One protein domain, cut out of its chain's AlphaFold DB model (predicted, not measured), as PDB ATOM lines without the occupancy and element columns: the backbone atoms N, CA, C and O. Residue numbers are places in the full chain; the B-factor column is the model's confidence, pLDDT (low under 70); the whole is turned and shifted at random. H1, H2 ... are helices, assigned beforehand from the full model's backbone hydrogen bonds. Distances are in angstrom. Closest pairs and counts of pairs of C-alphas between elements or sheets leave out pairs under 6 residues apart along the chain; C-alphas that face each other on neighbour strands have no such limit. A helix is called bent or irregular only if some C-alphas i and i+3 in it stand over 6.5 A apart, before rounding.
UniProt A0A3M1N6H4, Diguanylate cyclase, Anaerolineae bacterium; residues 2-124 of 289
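This is residues 2 to 124 of the 289 residues of the protein "Diguanylate cyclase" of Anaerolineae bacterium (UniProt A0A3M1N6H4). One long helix, H5, runs the length of an elongated bundle, with H1, H2 and H4 packed along parts of it and its last residues, 118 to 124, sticking out at one end. H2, H4 and H5 form an up-and-down bundle, each running against the one before it, H1 packs on H5, and little H3 lies between H2 and H4 along the chain. The printed part has 123 residues, of which 101 are in five named helices, H1 to H5 in order along the chain, with no named strand; the class of the domain is all helix. The whole is only just compact, close to loose, with a radius of gyration of the C-alphas of 16.5 A and spans of 56 by 29 by 17 A.

The hub is H5, residues 88 to 124. With residues 96 to 111 alone it touches H2, residues 36 to 51, the same way at a shallow tilt of 15 degrees; the closest C-alphas, of Leu 46 and Ser 107, are 5.6 A apart. H4, residues 60 to 78, makes a hairpin with H5, opposite ways at 36 degrees, only just a steep tilt; the closest C-alphas, of Leu 64 and Thr 101, are 6.6 A apart. H1, residues 2 to 26, touches H5 at a shallow tilt of 21 degrees, opposite ways, closest at the C-alphas of Ser 7 and Val 110, 5.7 A. H3, residues 53 to 56, touches H5, closest at the C-alphas of His 56 and Tyr 108, 6.6 A. H1 is apart from H3 and H4. Every O i to N i+4 pair is within hydrogen-bond range in H4 and H5, 19 of 21 in H1 and 11 of 12 in H2; H3 is too short for such a pair.

H5 is 54.3 A from first to last C-alpha, ending at (13.576, 112.163, -61.207). H1, 36.5 A, begins at C-alpha 2 (5.324, 95.769, -59.253); it is irregular, with C-alphas 19 and 22 7.1 A apart, and has a kink of 39 degrees near residue 20. H4 is 27.2 A and H2 23.1 A.

The C-alphas farthest apart, of Asn 81 and Val 124, are 57.2 A apart. The printed part has no cut and no long link. Mean pLDDT of the printed part is 76.7, and 32 residues are under 70, among them 24 to 32, 53 to 58 and 115 to 124.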
ATOM      1  N   ARG A   2       5.782  97.184 -59.285       63.38
ATOM      2  CA  ARG A   2       5.324  95.769 -59.253       63.38
ATOM      3  C   ARG A   2       6.430  94.752 -58.907       63.38
ATOM      4  O   ARG A   2       6.125  93.781 -58.231       63.38
ATOM      5  N   GLY A   3       7.676  94.984 -59.330       69.38
ATOM      6  CA  GLY A   3       8.824  94.119 -58.998       69.38
ATOM      7  C   GLY A   3       9.159  94.122 -57.505       69.38
ATOM      8  O   GLY A   3       9.112  93.078 -56.874       69.38
ATOM      9  N   MET A   4       9.347  95.307 -56.912       72.50
ATOM     10  CA  MET A   4       9.668  95.453 -55.482       72.50
ATOM     11  C   MET A   4       8.627  94.806 -54.559       72.50
ATOM     12  O   MET A   4       8.989  94.093 -53.627       72.50
ATOM     13  N   ARG A   5       7.325  94.985 -54.841       73.44
ATOM     14  CA  ARG A   5       6.262  94.330 -54.054       73.44
ATOM     15  C   ARG A   5       6.361  92.805 -54.125       73.44
ATOM     16  O   ARG A   5       6.145  92.154 -53.115       73.44
ATOM     17  N   LYS A   6       6.703  92.238 -55.287       80.38
ATOM     18  CA  LYS A   6       6.874  90.786 -55.440       80.38
ATOM     19  C   LYS A   6       8.081  90.275 -54.655       80.38
ATOM     20  O   LYS A   6       7.919  89.316 -53.914       80.38
ATOM     21  N   SER A   7       9.239  90.926 -54.763       78.56
ATOM     22  CA  SER A   7      10.457  90.488 -54.067       78.56
ATOM     23  C   SER A   7      10.312  90.594 -52.541       78.56
ATOM     24  O   SER A   7      10.700  89.674 -51.831       78.56
ATOM     25  N   LEU A   8       9.657  91.647 -52.028       81.12
ATOM     26  CA  LEU A   8       9.348  91.777 -50.596       81.12
ATOM     27  C   LEU A   8       8.366  90.708 -50.101       81.12
ATOM     28  O   LEU A   8       8.573  90.127 -49.040       81.12
ATOM     29  N   VAL A   9       7.307  90.426 -50.868       84.44
ATOM     30  CA  VAL A   9       6.345  89.368 -50.521       84.44
ATOM     31  C   VAL A   9       7.015  87.994 -50.546       84.44
ATOM     32  O   VAL A   9       6.793  87.202 -49.635       84.44
ATOM     33  N   LEU A  10       7.866  87.720 -51.540       85.38
ATOM     34  CA  LEU A  10       8.635  86.475 -51.627       85.38
ATOM     35  C   LEU A  10       9.601  86.317 -50.452       85.38
ATOM     36  O   LEU A  10       9.671  85.236 -49.880       85.38
ATOM     37  N   LEU A  11      10.293  87.385 -50.051       85.25
ATOM     38  CA  LEU A  11      11.184  87.386 -48.892       85.25
ATOM     39  C   LEU A  11      10.426  87.127 -47.582       85.25
ATOM     40  O   LEU A  11      10.848  86.302 -46.776       85.25
ATOM     41  N   ALA A  12       9.286  87.795 -47.381       84.75
ATOM     42  CA  ALA A  12       8.450  87.594 -46.200       84.75
ATOM     43  C   ALA A  12       7.896  86.163 -46.132       84.75
ATOM     44  O   ALA A  12       7.923  85.533 -45.075       84.75
ATOM     45  N   LEU A  13       7.439  85.630 -47.267       87.75
ATOM     46  CA  LEU A  13       6.945  84.261 -47.379       87.75
ATOM     47  C   LEU A  13       8.069  83.241 -47.150       87.75
ATOM     48  O   LEU A  13       7.867  82.260 -46.440       87.75
ATOM     49  N   TYR A  14       9.266  83.507 -47.674       88.00
ATOM     50  CA  TYR A  14      10.463  82.709 -47.427       88.00
ATOM     51  C   TYR A  14      10.827  82.662 -45.937       88.00
ATOM     52  O   TYR A  14      10.991  81.575 -45.388       88.00
ATOM     53  N   LEU A  15      10.883  83.813 -45.259       85.62
ATOM     54  CA  LEU A  15      11.154  83.874 -43.819       85.62
ATOM     55  C   LEU A  15      10.102  83.101 -43.020       85.62
ATOM     56  O   LEU A  15      10.453  82.341 -42.122       85.62
ATOM     57  N   LEU A  16       8.824  83.242 -43.374       85.75
ATOM     58  CA  LEU A  16       7.742  82.515 -42.716       85.75
ATOM     59  C   LEU A  16       7.920  81.001 -42.868       85.75
ATOM     60  O   LEU A  16       7.797  80.282 -41.878       85.75
ATOM     61  N   ILE A  17       8.263  80.520 -44.066       85.00
ATOM     62  CA  ILE A  17       8.522  79.097 -44.317       85.00
ATOM     63  C   ILE A  17       9.732  78.615 -43.518       85.00
ATOM     64  O   ILE A  17       9.624  77.606 -42.830       85.00
ATOM     65  N   VAL A  18      10.859  79.331 -43.563       83.00
ATOM     66  CA  VAL A  18      12.097  78.923 -42.883       83.00
ATOM     67  C   VAL A  18      11.909  78.881 -41.371       83.00
ATOM     68  O   VAL A  18      12.201  77.865 -40.756       83.00
ATOM     69  N   PHE A  19      11.346  79.923 -40.758       80.44
ATOM     70  CA  PHE A  19      11.160  79.955 -39.303       80.44
ATOM     71  C   PHE A  19      10.084  78.987 -38.789       80.44
ATOM     72  O   PHE A  19      10.068  78.673 -37.601       80.44
ATOM     73  N   ASN A  20       9.200  78.487 -39.657       81.56
ATOM     74  CA  ASN A  20       8.228  77.448 -39.303       81.56
ATOM     75  C   ASN A  20       8.650  76.045 -39.762       81.56
ATOM     76  O   ASN A  20       7.933  75.084 -39.480       81.56
ATOM     77  N   LEU A  21       9.794  75.908 -40.436       78.19
ATOM     78  CA  LEU A  21      10.236  74.654 -41.044       78.19
ATOM     79  C   LEU A  21      10.512  73.595 -39.974       78.19
ATOM     80  O   LEU A  21      10.018  72.481 -40.093       78.19
ATOM     81  N   ASP A  22      11.177  73.970 -38.878       70.75
ATOM     82  CA  ASP A  22      11.434  73.074 -37.740       70.75
ATOM     83  C   ASP A  22      10.126  72.588 -37.099       70.75
ATOM     84  O   ASP A  22       9.953  71.408 -36.812       70.75
ATOM     85  N   ARG A  23       9.139  73.485 -36.958       70.69
ATOM     86  CA  ARG A  23       7.819  73.151 -36.405       70.69
ATOM     87  C   ARG A  23       7.038  72.201 -37.318       70.69
ATOM     88  O   ARG A  23       6.285  71.371 -36.817       70.69
ATOM     89  N   LEU A  24       7.212  72.325 -38.634       67.00
ATOM     90  CA  LEU A  24       6.608  71.444 -39.633       67.00
ATOM     91  C   LEU A  24       7.289  70.065 -39.663       67.00
ATOM     92  O   LEU A  24       6.601  69.052 -39.756       67.00
ATOM     93  N   LEU A  25       8.622  70.023 -39.555       64.88
ATOM     94  CA  LEU A  25       9.412  68.787 -39.590       64.88
ATOM     95  C   LEU A  25       9.273  67.977 -38.290       64.88
ATOM     96  O   LEU A  25       9.152  66.754 -38.335       64.88
ATOM     97  N   LEU A  26       9.172  68.650 -37.138       61.78
ATOM     98  CA  LEU A  26       8.912  68.023 -35.835       61.78
ATOM     99  C   LEU A  26       7.563  67.281 -35.783       61.78
ATOM    100  O   LEU A  26       7.437  66.295 -35.062       61.78
ATOM    101  N   LEU A  27       6.568  67.704 -36.573       60.97
ATOM    102  CA  LEU A  27       5.272  67.017 -36.682       60.97
ATOM    103  C   LEU A  27       5.363  65.663 -37.409       60.97
ATOM    104  O   LEU A  27       4.468  64.838 -37.246       60.97
ATOM    105  N   GLN A  28       6.421  65.420 -38.194       61.88
ATOM    106  CA  GLN A  28       6.630  64.163 -38.926       61.88
ATOM    107  C   GLN A  28       7.424  63.107 -38.135       61.88
ATOM    108  O   GLN A  28       7.598  61.996 -38.623       61.88
ATOM    109  N   GLY A  29       7.861  63.411 -36.907       55.19
ATOM    110  CA  GLY A  29       8.423  62.425 -35.973       55.19
ATOM    111  C   GLY A  29       9.844  61.933 -36.274       55.19
ATOM    112  O   GLY A  29      10.362  61.128 -35.506       55.19
ATOM    113  N   ASP A  30      10.497  62.426 -37.332       56.88
ATOM    114  CA  ASP A  30      11.789  61.893 -37.801       56.88
ATOM    115  C   ASP A  30      13.022  62.516 -37.111       56.88
ATOM    116  O   ASP A  30      14.160  62.233 -37.473       56.88
ATOM    117  N   GLY A  31      12.825  63.384 -36.108       56.44
ATOM    118  CA  GLY A  31      13.902  63.943 -35.272       56.44
ATOM    119  C   GLY A  31      14.963  64.772 -36.012       56.44
ATOM    120  O   GLY A  31      15.926  65.215 -35.393       56.44
ATOM    121  N   GLN A  32      14.804  64.992 -37.319       61.69
ATOM    122  CA  GLN A  32      15.688  65.841 -38.102       61.69
ATOM    123  C   GLN A  32      15.369  67.297 -37.775       61.69
ATOM    124  O   GLN A  32      14.260  67.768 -38.013       61.69
ATOM    125  N   THR A  33      16.336  68.004 -37.206       70.12
ATOM    126  CA  THR A  33      16.208  69.420 -36.849       70.12
ATOM    127  C   THR A  33      17.251  70.214 -37.606       70.12
ATOM    128  O   THR A  33      18.420  69.822 -37.630       70.12
ATOM    129  N   ILE A  34      16.855  71.344 -38.183       77.31
ATOM    130  CA  ILE A  34      17.812  72.269 -38.796       77.31
ATOM    131  C   ILE A  34      18.692  72.845 -37.688       77.31
ATOM    132  O   ILE A  34      18.194  73.258 -36.637       77.31
ATOM    133  N   HIS A  35      20.004  72.912 -37.905       80.81
ATOM    134  CA  HIS A  35      20.879  73.461 -36.880       80.81
ATOM    135  C   HIS A  35      20.574  74.940 -36.600       80.81
ATOM    136  O   HIS A  35      20.451  75.760 -37.512       80.81
ATOM    137  N   PHE A  36      20.522  75.310 -35.315       81.69
ATOM    138  CA  PHE A  36      20.120  76.653 -34.876       81.69
ATOM    139  C   PHE A  36      20.953  77.787 -35.513       81.69
ATOM    140  O   PHE A  36      20.449  78.891 -35.725       81.69
ATOM    141  N   PHE A  37      22.224  77.529 -35.841       81.62
ATOM    142  CA  PHE A  37      23.117  78.525 -36.438       81.62
ATOM    143  C   PHE A  37      22.726  78.896 -37.876       81.62
ATOM    144  O   PHE A  37      23.069  79.984 -38.332       81.62
ATOM    145  N   VAL A  38      21.987  78.039 -38.587       84.19
ATOM    146  CA  VAL A  38      21.545  78.290 -39.967       84.19
ATOM    147  C   VAL A  38      20.544  79.443 -40.009       84.19
ATOM    148  O   VAL A  38      20.639  80.306 -40.878       84.19
ATOM    149  N   TYR A  39      19.649  79.530 -39.024       84.25
ATOM    150  CA  TYR A  39      18.713  80.650 -38.898       84.25
ATOM    151  C   TYR A  39      19.443  81.977 -38.677       84.25
ATOM    152  O   TYR A  39      19.141  82.973 -39.334       84.25
ATOM    153  N   TRP A  40      20.455  81.981 -37.805       86.12
ATOM    154  CA  TRP A  40      21.304  83.154 -37.594       86.12
ATOM    155  C   TRP A  40      22.076  83.541 -38.852       86.12
ATOM    156  O   TRP A  40      22.171  84.724 -39.168       86.12
ATOM    157  N   LEU A  41      22.571  82.560 -39.604       86.19
ATOM    158  CA  LEU A  41      23.280  82.784 -40.861       86.19
ATOM    159  C   LEU A  41      22.360  83.410 -41.919       86.19
ATOM    160  O   LEU A  41      22.759  84.370 -42.570       86.19
ATOM    161  N   VAL A  42      21.109  82.952 -42.034       86.56
ATOM    162  CA  VAL A  42      20.096  83.562 -42.916       86.56
ATOM    163  C   VAL A  42      19.832  85.020 -42.535       86.56
ATOM    164  O   VAL A  42      19.838  85.889 -43.406       86.56
ATOM    165  N   VAL A  43      19.632  85.310 -41.245       86.56
ATOM    166  CA  VAL A  43      19.390  86.681 -40.763       86.56
ATOM    167  C   VAL A  43      20.603  87.579 -41.011       86.56
ATOM    168  O   VAL A  43      20.444  88.699 -41.491       86.56
ATOM    169  N   LEU A  44      21.816  87.092 -40.737       87.50
ATOM    170  CA  LEU A  44      23.051  87.841 -40.972       87.50
ATOM    171  C   LEU A  44      23.307  88.078 -42.463       87.50
ATOM    172  O   LEU A  44      23.725  89.174 -42.835       87.50
ATOM    173  N   ALA A  45      23.007  87.101 -43.323       85.38
ATOM    174  CA  ALA A  45      23.078  87.271 -44.767       85.38
ATOM    175  C   ALA A  45      22.127  88.376 -45.227       85.38
ATOM    176  O   ALA A  45      22.562  89.324 -45.877       85.38
ATOM    177  N   LEU A  46      20.864  88.324 -44.807       84.88
ATOM    178  CA  LEU A  46      19.877  89.363 -45.104       84.88
ATOM    179  C   LEU A  46      20.331  90.746 -44.620       84.88
ATOM    180  O   LEU A  46      20.321  91.699 -45.396       84.88
ATOM    181  N   ALA A  47      20.794  90.845 -43.373       84.12
ATOM    182  CA  ALA A  47      21.276  92.096 -42.799       84.12
ATOM    183  C   ALA A  47      22.500  92.644 -43.551       84.12
ATOM    184  O   ALA A  47      22.528  93.822 -43.892       84.12
ATOM    185  N   SER A  48      23.486  91.804 -43.876       83.62
ATOM    186  CA  SER A  48      24.703  92.240 -44.578       83.62
ATOM    187  C   SER A  48      24.409  92.890 -45.932       83.62
ATOM    188  O   SER A  48      25.017  93.895 -46.280       83.62
ATOM    189  N   TYR A  49      23.427  92.359 -46.658       81.50
ATOM    190  CA  TYR A  49      23.011  92.853 -47.969       81.50
ATOM    191  C   TYR A  49      22.119  94.097 -47.897       81.50
ATOM    192  O   TYR A  49      21.969  94.791 -48.902       81.50
ATOM    193  N   LEU A  50      21.526  94.368 -46.732       76.75
ATOM    194  CA  LEU A  50      20.728  95.565 -46.478       76.75
ATOM    195  C   LEU A  50      21.591  96.729 -45.967       76.75
ATOM    196  O   LEU A  50      21.380  97.866 -46.371       76.75
ATOM    197  N   PHE A  51      22.555  96.452 -45.082       78.38
ATOM    198  CA  PHE A  51      23.387  97.472 -44.434       78.38
ATOM    199  C   PHE A  51      24.675  97.805 -45.186       78.38
ATOM    200  O   PHE A  51      25.263  98.850 -44.918       78.38
ATOM    201  N   ILE A  52      25.135  96.941 -46.097       77.38
ATOM    202  CA  ILE A  52      26.356  97.165 -46.878       77.38
ATOM    203  C   ILE A  52      25.974  97.259 -48.362       77.38
ATOM    204  O   ILE A  52      25.964  96.239 -49.058       77.38
ATOM    205  N   PRO A  53      25.670  98.470 -48.867       63.28
ATOM    206  CA  PRO A  53      25.310  98.680 -50.268       63.28
ATOM    207  C   PRO A  53      26.392  98.159 -51.226       63.28
ATOM    208  O   PRO A  53      26.089  97.472 -52.197       63.28
ATOM    209  N   ASP A  54      27.673  98.341 -50.904       64.56
ATOM    210  CA  ASP A  54      28.790  97.947 -51.777       64.56
ATOM    211  C   ASP A  54      28.869  96.442 -52.090       64.56
ATOM    212  O   ASP A  54      29.512  96.034 -53.066       64.56
ATOM    213  N   LEU A  55      28.200  95.591 -51.304       60.38
ATOM    214  CA  LEU A  55      28.178  94.147 -51.529       60.38
ATOM    215  C   LEU A  55      27.339  93.741 -52.753       60.38
ATOM    216  O   LEU A  55      27.551  92.654 -53.291       60.38
ATOM    217  N   HIS A  56      26.423  94.596 -53.226       61.69
ATOM    218  CA  HIS A  56      25.571  94.284 -54.379       61.69
ATOM    219  C   HIS A  56      26.259  94.530 -55.729       61.69
ATOM    220  O   HIS A  56      25.843  93.963 -56.739       61.69
ATOM    221  N   ASN A  57      27.259  95.421 -55.786       60.38
ATOM    222  CA  ASN A  57      27.929  95.787 -57.042       60.38
ATOM    223  C   ASN A  57      28.886  94.693 -57.531       60.38
ATOM    224  O   ASN A  57      29.353  94.715 -58.669       60.38
ATOM    225  N   ARG A  58      29.168  93.704 -56.679       62.88
ATOM    226  CA  ARG A  58      29.930  92.510 -57.034       62.88
ATOM    227  C   ARG A  58      28.988  91.386 -57.451       62.88
ATOM    228  O   ARG A  58      27.865  91.280 -56.969       62.88
ATOM    229  N   ALA A  59      29.464  90.520 -58.346       70.44
ATOM    230  CA  ALA A  59      28.686  89.387 -58.833       70.44
ATOM    231  C   ALA A  59      28.141  88.538 -57.668       70.44
ATOM    232  O   ALA A  59      28.890  88.198 -56.752       70.44
ATOM    233  N   VAL A  60      26.862  88.149 -57.752       78.75
ATOM    234  CA  VAL A  60      26.132  87.317 -56.766       78.75
ATOM    235  C   VAL A  60      26.940  86.107 -56.291       78.75
ATOM    236  O   VAL A  60      26.856  85.705 -55.132       78.75
ATOM    237  N   TYR A  61      27.775  85.559 -57.176       80.44
ATOM    238  CA  TYR A  61      28.666  84.438 -56.906       80.44
ATOM    239  C   TYR A  61      29.610  84.663 -55.717       80.44
ATOM    240  O   TYR A  61      29.850  83.723 -54.965       80.44
ATOM    241  N   TRP A  62      30.102  85.887 -55.491       82.62
ATOM    242  CA  TRP A  62      30.945  86.185 -54.326       82.62
ATOM    243  C   TRP A  62      30.170  86.076 -53.018       82.62
ATOM    244  O   TRP A  62      30.668  85.507 -52.052       82.62
ATOM    245  N   GLY A  63      28.932  86.562 -53.003       81.62
ATOM    246  CA  GLY A  63      28.042  86.415 -51.859       81.62
ATOM    247  C   GLY A  63      27.714  84.967 -51.539       81.62
ATOM    248  O   GLY A  63      27.805  84.549 -50.387       81.62
ATOM    249  N   LEU A  64      27.392  84.191 -52.577       84.62
ATOM    250  CA  LEU A  64      27.168  82.754 -52.449       84.62
ATOM    251  C   LEU A  64      28.410  82.044 -51.907       84.62
ATOM    252  O   LEU A  64      28.281  81.234 -50.993       84.62
ATOM    253  N   ALA A  65      29.602  82.366 -52.414       86.19
ATOM    254  CA  ALA A  65      30.851  81.765 -51.957       86.19
ATOM    255  C   ALA A  65      31.151  82.093 -50.486       86.19
ATOM    256  O   ALA A  65      31.500  81.192 -49.724       86.19
ATOM    257  N   ILE A  66      30.973  83.353 -50.075       87.50
ATOM    258  CA  ILE A  66      31.204  83.790 -48.692       87.50
ATOM    259  C   ILE A  66      30.249  83.062 -47.749       87.50
ATOM    260  O   ILE A  66      30.705  82.363 -46.849       87.50
ATOM    261  N   TRP A  67      28.937  83.152 -47.981       88.00
ATOM    262  CA  TRP A  67      27.945  82.593 -47.059       88.00
ATOM    263  C   TRP A  67      27.926  81.064 -47.046       88.00
ATOM    264  O   TRP A  67      27.790  80.465 -45.978       88.00
ATOM    265  N   SER A  68      28.151  80.419 -48.196       84.38
ATOM    266  CA  SER A  68      28.314  78.959 -48.252       84.38
ATOM    267  C   SER A  68      29.601  78.516 -47.550       84.38
ATOM    268  O   SER A  68      29.599  77.520 -46.830       84.38
ATOM    269  N   GLY A  69      30.694  79.276 -47.694       86.25
ATOM    270  CA  GLY A  69      31.947  79.031 -46.979       86.25
ATOM    271  C   GLY A  69      31.798  79.191 -45.466       86.25
ATOM    272  O   GLY A  69      32.254  78.335 -44.710       86.25
ATOM    273  N   THR A  70      31.096  80.236 -45.013       87.56
ATOM    274  CA  THR A  70      30.787  80.455 -43.593       87.56
ATOM    275  C   THR A  70      29.929  79.326 -43.025       87.56
ATOM    276  O   THR A  70      30.205  78.859 -41.921       87.56
ATOM    277  N   TYR A  71      28.939  78.837 -43.780       88.06
ATOM    278  CA  TYR A  71      28.140  77.675 -43.388       88.06
ATOM    279  C   TYR A  71      29.020  76.437 -43.165       88.06
ATOM    280  O   TYR A  71      28.964  75.828 -42.097       88.06
ATOM    281  N   VAL A  72      29.873  76.096 -44.139       85.62
ATOM    282  CA  VAL A  72      30.770  74.933 -44.041       85.62
ATOM    283  C   VAL A  72      31.738  75.084 -42.863       85.62
ATOM    284  O   VAL A  72      31.922  74.136 -42.102       85.62
ATOM    285  N   ALA A  73      32.313  76.274 -42.663       86.69
ATOM    286  CA  ALA A  73      33.230  76.545 -41.559       86.69
ATOM    287  C   ALA A  73      32.557  76.381 -40.186       86.69
ATOM    288  O   ALA A  73      33.105  75.708 -39.312       86.69
ATOM    289  N   LEU A  74      31.357  76.941 -40.004       85.31
ATOM    290  CA  LEU A  74      30.593  76.804 -38.761       85.31
ATOM    291  C   LEU A  74      30.196  75.353 -38.508       85.31
ATOM    292  O   LEU A  74      30.321  74.861 -37.387       85.31
ATOM    293  N   ARG A  75      29.784  74.638 -39.554       80.31
ATOM    294  CA  ARG A  75      29.405  73.237 -39.423       80.31
ATOM    295  C   ARG A  75      30.581  72.351 -39.017       80.31
ATOM    296  O   ARG A  75      30.439  71.540 -38.109       80.31
ATOM    297  N   LEU A  76      31.754  72.551 -39.616       81.19
ATOM    298  CA  LEU A  76      32.975  71.833 -39.240       81.19
ATOM    299  C   LEU A  76      33.472  72.196 -37.829       81.19
ATOM    300  O   LEU A  76      34.077  71.354 -37.166       81.19
ATOM    301  N   ALA A  77      33.225  73.427 -37.371       82.69
ATOM    302  CA  ALA A  77      33.638  73.896 -36.050       82.69
ATOM    303  C   ALA A  77      32.760  73.341 -34.917       82.69
ATOM    304  O   ALA A  77      33.289  72.892 -33.902       82.69
ATOM    305  N   PHE A  78      31.435  73.363 -35.084       77.94
ATOM    306  CA  PHE A  78      30.487  72.978 -34.033       77.94
ATOM    307  C   PHE A  78      30.082  71.498 -34.079       77.94
ATOM    308  O   PHE A  78      29.826  70.913 -33.031       77.94
ATOM    309  N   PHE A  79      30.072  70.877 -35.262       74.62
ATOM    310  CA  PHE A  79      29.560  69.518 -35.478       74.62
ATOM    311  C   PHE A  79      30.596  68.631 -36.180       74.62
ATOM    312  O   PHE A  79      30.307  67.912 -37.133       74.62
ATOM    313  N   ARG A  80      31.842  68.663 -35.688       65.31
ATOM    314  CA  ARG A  80      32.988  67.932 -36.265       65.31
ATOM    315  C   ARG A  80      32.784  66.411 -36.357       65.31
ATOM    316  O   ARG A  80      33.435  65.765 -37.173       65.31
ATOM    317  N   ASN A  81      31.912  65.856 -35.517       65.69
ATOM    318  CA  ASN A  81      31.655  64.418 -35.427       65.69
ATOM    319  C   ASN A  81      30.434  63.963 -36.244       65.69
ATOM    320  O   ASN A  81      30.219  62.757 -36.351       65.69
ATOM    321  N   ASP A  82      29.665  64.888 -36.832       68.50
ATOM    322  CA  ASP A  82      28.510  64.535 -37.658       68.50
ATOM    323  C   ASP A  82      28.938  64.304 -39.114       68.50
ATOM    324  O   ASP A  82      29.517  65.194 -39.751       68.50
ATOM    325  N   PRO A  83      28.673  63.118 -39.689       70.31
ATOM    326  CA  PRO A  83      29.047  62.835 -41.063       70.31
ATOM    327  C   PRO A  83      28.238  63.705 -42.034       70.31
ATOM    328  O   PRO A  83      27.015  63.644 -42.085       70.31
ATOM    329  N   LEU A  84      28.936  64.484 -42.866       65.69
ATOM    330  CA  LEU A  84      28.321  65.404 -43.836       65.69
ATOM    331  C   LEU A  84      27.494  64.685 -44.913       65.69
ATOM    332  O   LEU A  84      26.498  65.222 -45.393       65.69
ATOM    333  N   PHE A  85      27.927  63.484 -45.308       68.44
ATOM    334  CA  PHE A  85      27.437  62.803 -46.508       68.44
ATOM    335  C   PHE A  85      26.905  61.387 -46.252       68.44
ATOM    336  O   PHE A  85      26.925  60.556 -47.156       68.44
ATOM    337  N   VAL A  86      26.439  61.087 -45.035       71.06
ATOM    338  CA  VAL A  86      25.962  59.737 -44.689       71.06
ATOM    339  C   VAL A  86      24.562  59.785 -44.077       71.06
ATOM    340  O   VAL A  86      24.320  60.505 -43.113       71.06
ATOM    341  N   GLY A  87      23.642  58.986 -44.626       74.38
ATOM    342  CA  GLY A  87      22.284  58.814 -44.099       74.38
ATOM    343  C   GLY A  87      21.453  60.101 -44.111       74.38
ATOM    344  O   GLY A  87      21.547  60.910 -45.034       74.38
ATOM    345  N   ASN A  88      20.654  60.303 -43.065       72.06
ATOM    346  CA  ASN A  88      19.743  61.445 -42.920       72.06
ATOM    347  C   ASN A  88      20.467  62.807 -42.896       72.06
ATOM    348  O   ASN A  88      19.900  63.823 -43.298       72.06
ATOM    349  N   ALA A  89      21.756  62.827 -42.540       73.25
ATOM    350  CA  ALA A  89      22.566  64.042 -42.545       73.25
ATOM    351  C   ALA A  89      22.774  64.623 -43.958       73.25
ATOM    352  O   ALA A  89      22.948  65.835 -44.094       73.25
ATOM    353  N   LEU A  90      22.696  63.811 -45.024       78.06
ATOM    354  CA  LEU A  90      22.718  64.307 -46.411       78.06
ATOM    355  C   LEU A  90      21.524  65.215 -46.697       78.06
ATOM    356  O   LEU A  90      21.687  66.319 -47.216       78.06
ATOM    357  N   PHE A  91      20.327  64.749 -46.342       77.81
ATOM    358  CA  PHE A  91      19.084  65.473 -46.588       77.81
ATOM    359  C   PHE A  91      19.047  66.785 -45.798       77.81
ATOM    360  O   PHE A  91      18.712  67.839 -46.348       77.81
ATOM    361  N   GLN A  92      19.505  66.744 -44.547       79.69
ATOM    362  CA  GLN A  92      19.656  67.934 -43.721       79.69
ATOM    363  C   GLN A  92      20.647  68.937 -44.339       79.69
ATOM    364  O   GLN A  92      20.314  70.108 -44.505       79.69
ATOM    365  N   THR A  93      21.825  68.477 -44.779       81.81
ATOM    366  CA  THR A  93      22.846  69.322 -45.430       81.81
ATOM    367  C   THR A  93      22.308  70.046 -46.657       81.81
ATOM    368  O   THR A  93      22.526  71.245 -46.831       81.81
ATOM    369  N   ILE A  94      21.617  69.311 -47.530       84.12
ATOM    370  CA  ILE A  94      21.073  69.856 -48.776       84.12
ATOM    371  C   ILE A  94      20.016  70.908 -48.457       84.12
ATOM    372  O   ILE A  94      20.007  71.973 -49.076       84.12
ATOM    373  N   THR A  95      19.166  70.644 -47.466       83.62
ATOM    374  CA  THR A  95      18.129  71.583 -47.033       83.62
ATOM    375  C   THR A  95      18.753  72.864 -46.480       83.62
ATOM    376  O   THR A  95      18.387  73.954 -46.912       83.62
ATOM    377  N   GLU A  96      19.754  72.756 -45.605       84.44
ATOM    378  CA  GLU A  96      20.452  73.908 -45.020       84.44
ATOM    379  C   GLU A  96      21.158  74.765 -46.082       84.44
ATOM    380  O   GLU A  96      20.993  75.985 -46.104       84.44
ATOM    381  N   ILE A  97      21.876  74.140 -47.019       85.88
ATOM    382  CA  ILE A  97      22.530  74.851 -48.129       85.88
ATOM    383  C   ILE A  97      21.493  75.524 -49.030       85.88
ATOM    384  O   ILE A  97      21.690  76.664 -49.451       85.88
ATOM    385  N   THR A  98      20.378  74.846 -49.314       86.81
ATOM    386  CA  THR A  98      19.302  75.400 -50.147       86.81
ATOM    387  C   THR A  98      18.678  76.626 -49.488       86.81
ATOM    388  O   THR A  98      18.498  77.646 -50.152       86.81
ATOM    389  N   VAL A  99      18.417  76.568 -48.178       87.19
ATOM    390  CA  VAL A  99      17.902  77.694 -47.386       87.19
ATOM    391  C   VAL A  99      18.876  78.874 -47.452       87.19
ATOM    392  O   VAL A  99      18.504  79.960 -47.891       87.19
ATOM    393  N   VAL A 100      20.156  78.674 -47.131       87.25
ATOM    394  CA  VAL A 100      21.157  79.758 -47.173       87.25
ATOM    395  C   VAL A 100      21.298  80.354 -48.578       87.25
ATOM    396  O   VAL A 100      21.322  81.574 -48.739       87.25
ATOM    397  N   THR A 101      21.329  79.511 -49.610       87.81
ATOM    398  CA  THR A 101      21.416  79.948 -51.010       87.81
ATOM    399  C   THR A 101      20.213  80.808 -51.394       87.81
ATOM    400  O   THR A 101      20.375  81.885 -51.971       87.81
ATOM    401  N   LEU A 102      19.004  80.364 -51.042       88.00
ATOM    402  CA  LEU A 102      17.773  81.081 -51.356       88.00
ATOM    403  C   LEU A 102      17.700  82.428 -50.621       88.00
ATOM    404  O   LEU A 102      17.276  83.417 -51.219       88.00
ATOM    405  N   ALA A 103      18.194  82.499 -49.379       87.25
ATOM    406  CA  ALA A 103      18.327  83.758 -48.645       87.25
ATOM    407  C   ALA A 103      19.213  84.763 -49.390       87.25
ATOM    408  O   ALA A 103      18.813  85.912 -49.572       87.25
ATOM    409  N   VAL A 104      20.391  84.335 -49.855       86.62
ATOM    410  CA  VAL A 104      21.333  85.204 -50.582       86.62
ATOM    411  C   VAL A 104      20.721  85.708 -51.893       86.62
ATOM    412  O   VAL A 104      20.802  86.901 -52.184       86.62
ATOM    413  N   LEU A 105      20.065  84.831 -52.662       87.69
ATOM    414  CA  LEU A 105      19.427  85.202 -53.932       87.69
ATOM    415  C   LEU A 105      18.294  86.217 -53.741       87.69
ATOM    416  O   LEU A 105      18.251  87.230 -54.442       87.69
ATOM    417  N   LEU A 106      17.396  85.969 -52.783       85.38
ATOM    418  CA  LEU A 106      16.279  86.869 -52.490       85.38
ATOM    419  C   LEU A 106      16.764  88.212 -51.945       85.38
ATOM    420  O   LEU A 106      16.248  89.255 -52.346       85.38
ATOM    421  N   SER A 107      17.774  88.192 -51.072       83.31
ATOM    422  CA  SER A 107      18.381  89.407 -50.531       83.31
ATOM    423  C   SER A 107      18.972  90.274 -51.642       83.31
ATOM    424  O   SER A 107      18.659  91.459 -51.751       83.31
ATOM    425  N   TYR A 108      19.735  89.657 -52.550       84.44
ATOM    426  CA  TYR A 108      20.296  90.345 -53.707       84.44
ATOM    427  C   TYR A 108      19.215  90.956 -54.611       84.44
ATOM    428  O   TYR A 108      19.357  92.087 -55.078       84.44
ATOM    429  N   GLU A 109      18.115  90.237 -54.857       83.56
ATOM    430  CA  GLU A 109      17.023  90.747 -55.688       83.56
ATOM    431  C   GLU A 109      16.308  91.947 -55.047       83.56
ATOM    432  O   GLU A 109      16.004  92.925 -55.739       83.56
ATOM    433  N   VAL A 110      16.056  91.893 -53.736       81.56
ATOM    434  CA  VAL A 110      15.437  92.996 -52.990       81.56
ATOM    435  C   VAL A 110      16.339  94.228 -53.011       81.56
ATOM    436  O   VAL A 110      15.872  95.292 -53.415       81.56
ATOM    437  N   THR A 111      17.624  94.086 -52.673       80.19
ATOM    438  CA  THR A 111      18.583  95.202 -52.677       80.19
ATOM    439  C   THR A 111      18.731  95.810 -54.072       80.19
ATOM    440  O   THR A 111      18.640  97.026 -54.228       80.19
ATOM    441  N   ARG A 112      18.834  94.990 -55.129       77.56
ATOM    442  CA  ARG A 112      18.892  95.491 -56.514       77.56
ATOM    443  C   ARG A 112      17.667  96.332 -56.872       77.56
ATOM    444  O   ARG A 112      17.792  97.367 -57.521       77.56
ATOM    445  N   ASN A 113      16.477  95.889 -56.471       76.25
ATOM    446  CA  ASN A 113      15.238  96.609 -56.760       76.25
ATOM    447  C   ASN A 113      15.103  97.912 -55.955       76.25
ATOM    448  O   ASN A 113      14.475  98.847 -56.455       76.25
ATOM    449  N   LEU A 114      15.678  97.980 -54.750       73.25
ATOM    450  CA  LEU A 114      15.743  99.205 -53.949       73.25
ATOM    451  C   LEU A 114      16.678 100.240 -54.588       73.25
ATOM    452  O   LEU A 114      16.266 101.381 -54.768       73.25
ATOM    453  N   ASN A 115      17.856  99.828 -55.053       69.81
ATOM    454  CA  ASN A 115      18.839 100.754 -55.630       69.81
ATOM    455  C   ASN A 115      18.397 101.304 -56.988       69.81
ATOM    456  O   ASN A 115      18.633 102.463 -57.301       69.81
ATOM    457  N   VAL A 116      17.665 100.509 -57.779       68.88
ATOM    458  CA  VAL A 116      16.997 101.021 -58.987       68.88
ATOM    459  C   VAL A 116      15.965 102.090 -58.628       68.88
ATOM    460  O   VAL A 116      15.777 103.032 -59.389       68.88
ATOM    461  N   MET A 117      15.269 101.969 -57.493       60.50
ATOM    462  CA  MET A 117      14.354 103.022 -57.053       60.50
ATOM    463  C   MET A 117      15.091 104.259 -56.549       60.50
ATOM    464  O   MET A 117      14.632 105.355 -56.843       60.50
ATOM    465  N   GLU A 118      16.213 104.101 -55.853       60.97
ATOM    466  CA  GLU A 118      17.068 105.211 -55.429       60.97
ATOM    467  C   GLU A 118      17.607 105.992 -56.635       60.97
ATOM    468  O   GLU A 118      17.353 107.186 -56.738       60.97
ATOM    469  N   ASP A 119      18.184 105.304 -57.621       61.84
ATOM    470  CA  ASP A 119      18.691 105.894 -58.869       61.84
ATOM    471  C   ASP A 119      17.564 106.524 -59.712       61.84
ATOM    472  O   ASP A 119      17.739 107.558 -60.352       61.84
ATOM    473  N   LEU A 120      16.349 105.961 -59.686       59.69
ATOM    474  CA  LEU A 120      15.182 106.583 -60.323       59.69
ATOM    475  C   LEU A 120      14.685 107.816 -59.567       59.69
ATOM    476  O   LEU A 120      14.215 108.752 -60.207       59.69
ATOM    477  N   VAL A 121      14.750 107.837 -58.237       58.25
ATOM    478  CA  VAL A 121      14.400 109.019 -57.438       58.25
ATOM    479  C   VAL A 121      15.455 110.097 -57.635       58.25
ATOM    480  O   VAL A 121      15.089 111.240 -57.866       58.25
ATOM    481  N   GLU A 122      16.736 109.745 -57.661       54.06
ATOM    482  CA  GLU A 122      17.829 110.657 -57.984       54.06
ATOM    483  C   GLU A 122      17.666 111.222 -59.401       54.06
ATOM    484  O   GLU A 122      17.643 112.435 -59.584       54.06
ATOM    485  N   LYS A 123      17.402 110.379 -60.405       53.50
ATOM    486  CA  LYS A 123      17.141 110.821 -61.788       53.50
ATOM    487  C   LYS A 123      15.834 111.584 -61.960       53.50
ATOM    488  O   LYS A 123      15.728 112.385 -62.877       53.50
ATOM    489  N   VAL A 124      14.820 111.378 -61.131       56.72
ATOM    490  CA  VAL A 124      13.576 112.163 -61.207       56.72
ATOM    491  C   VAL A 124      13.705 113.481 -60.439       56.72
ATOM    492  O   VAL A 124      13.131 114.481 -60.865       56.72
TER     493      VAL A 124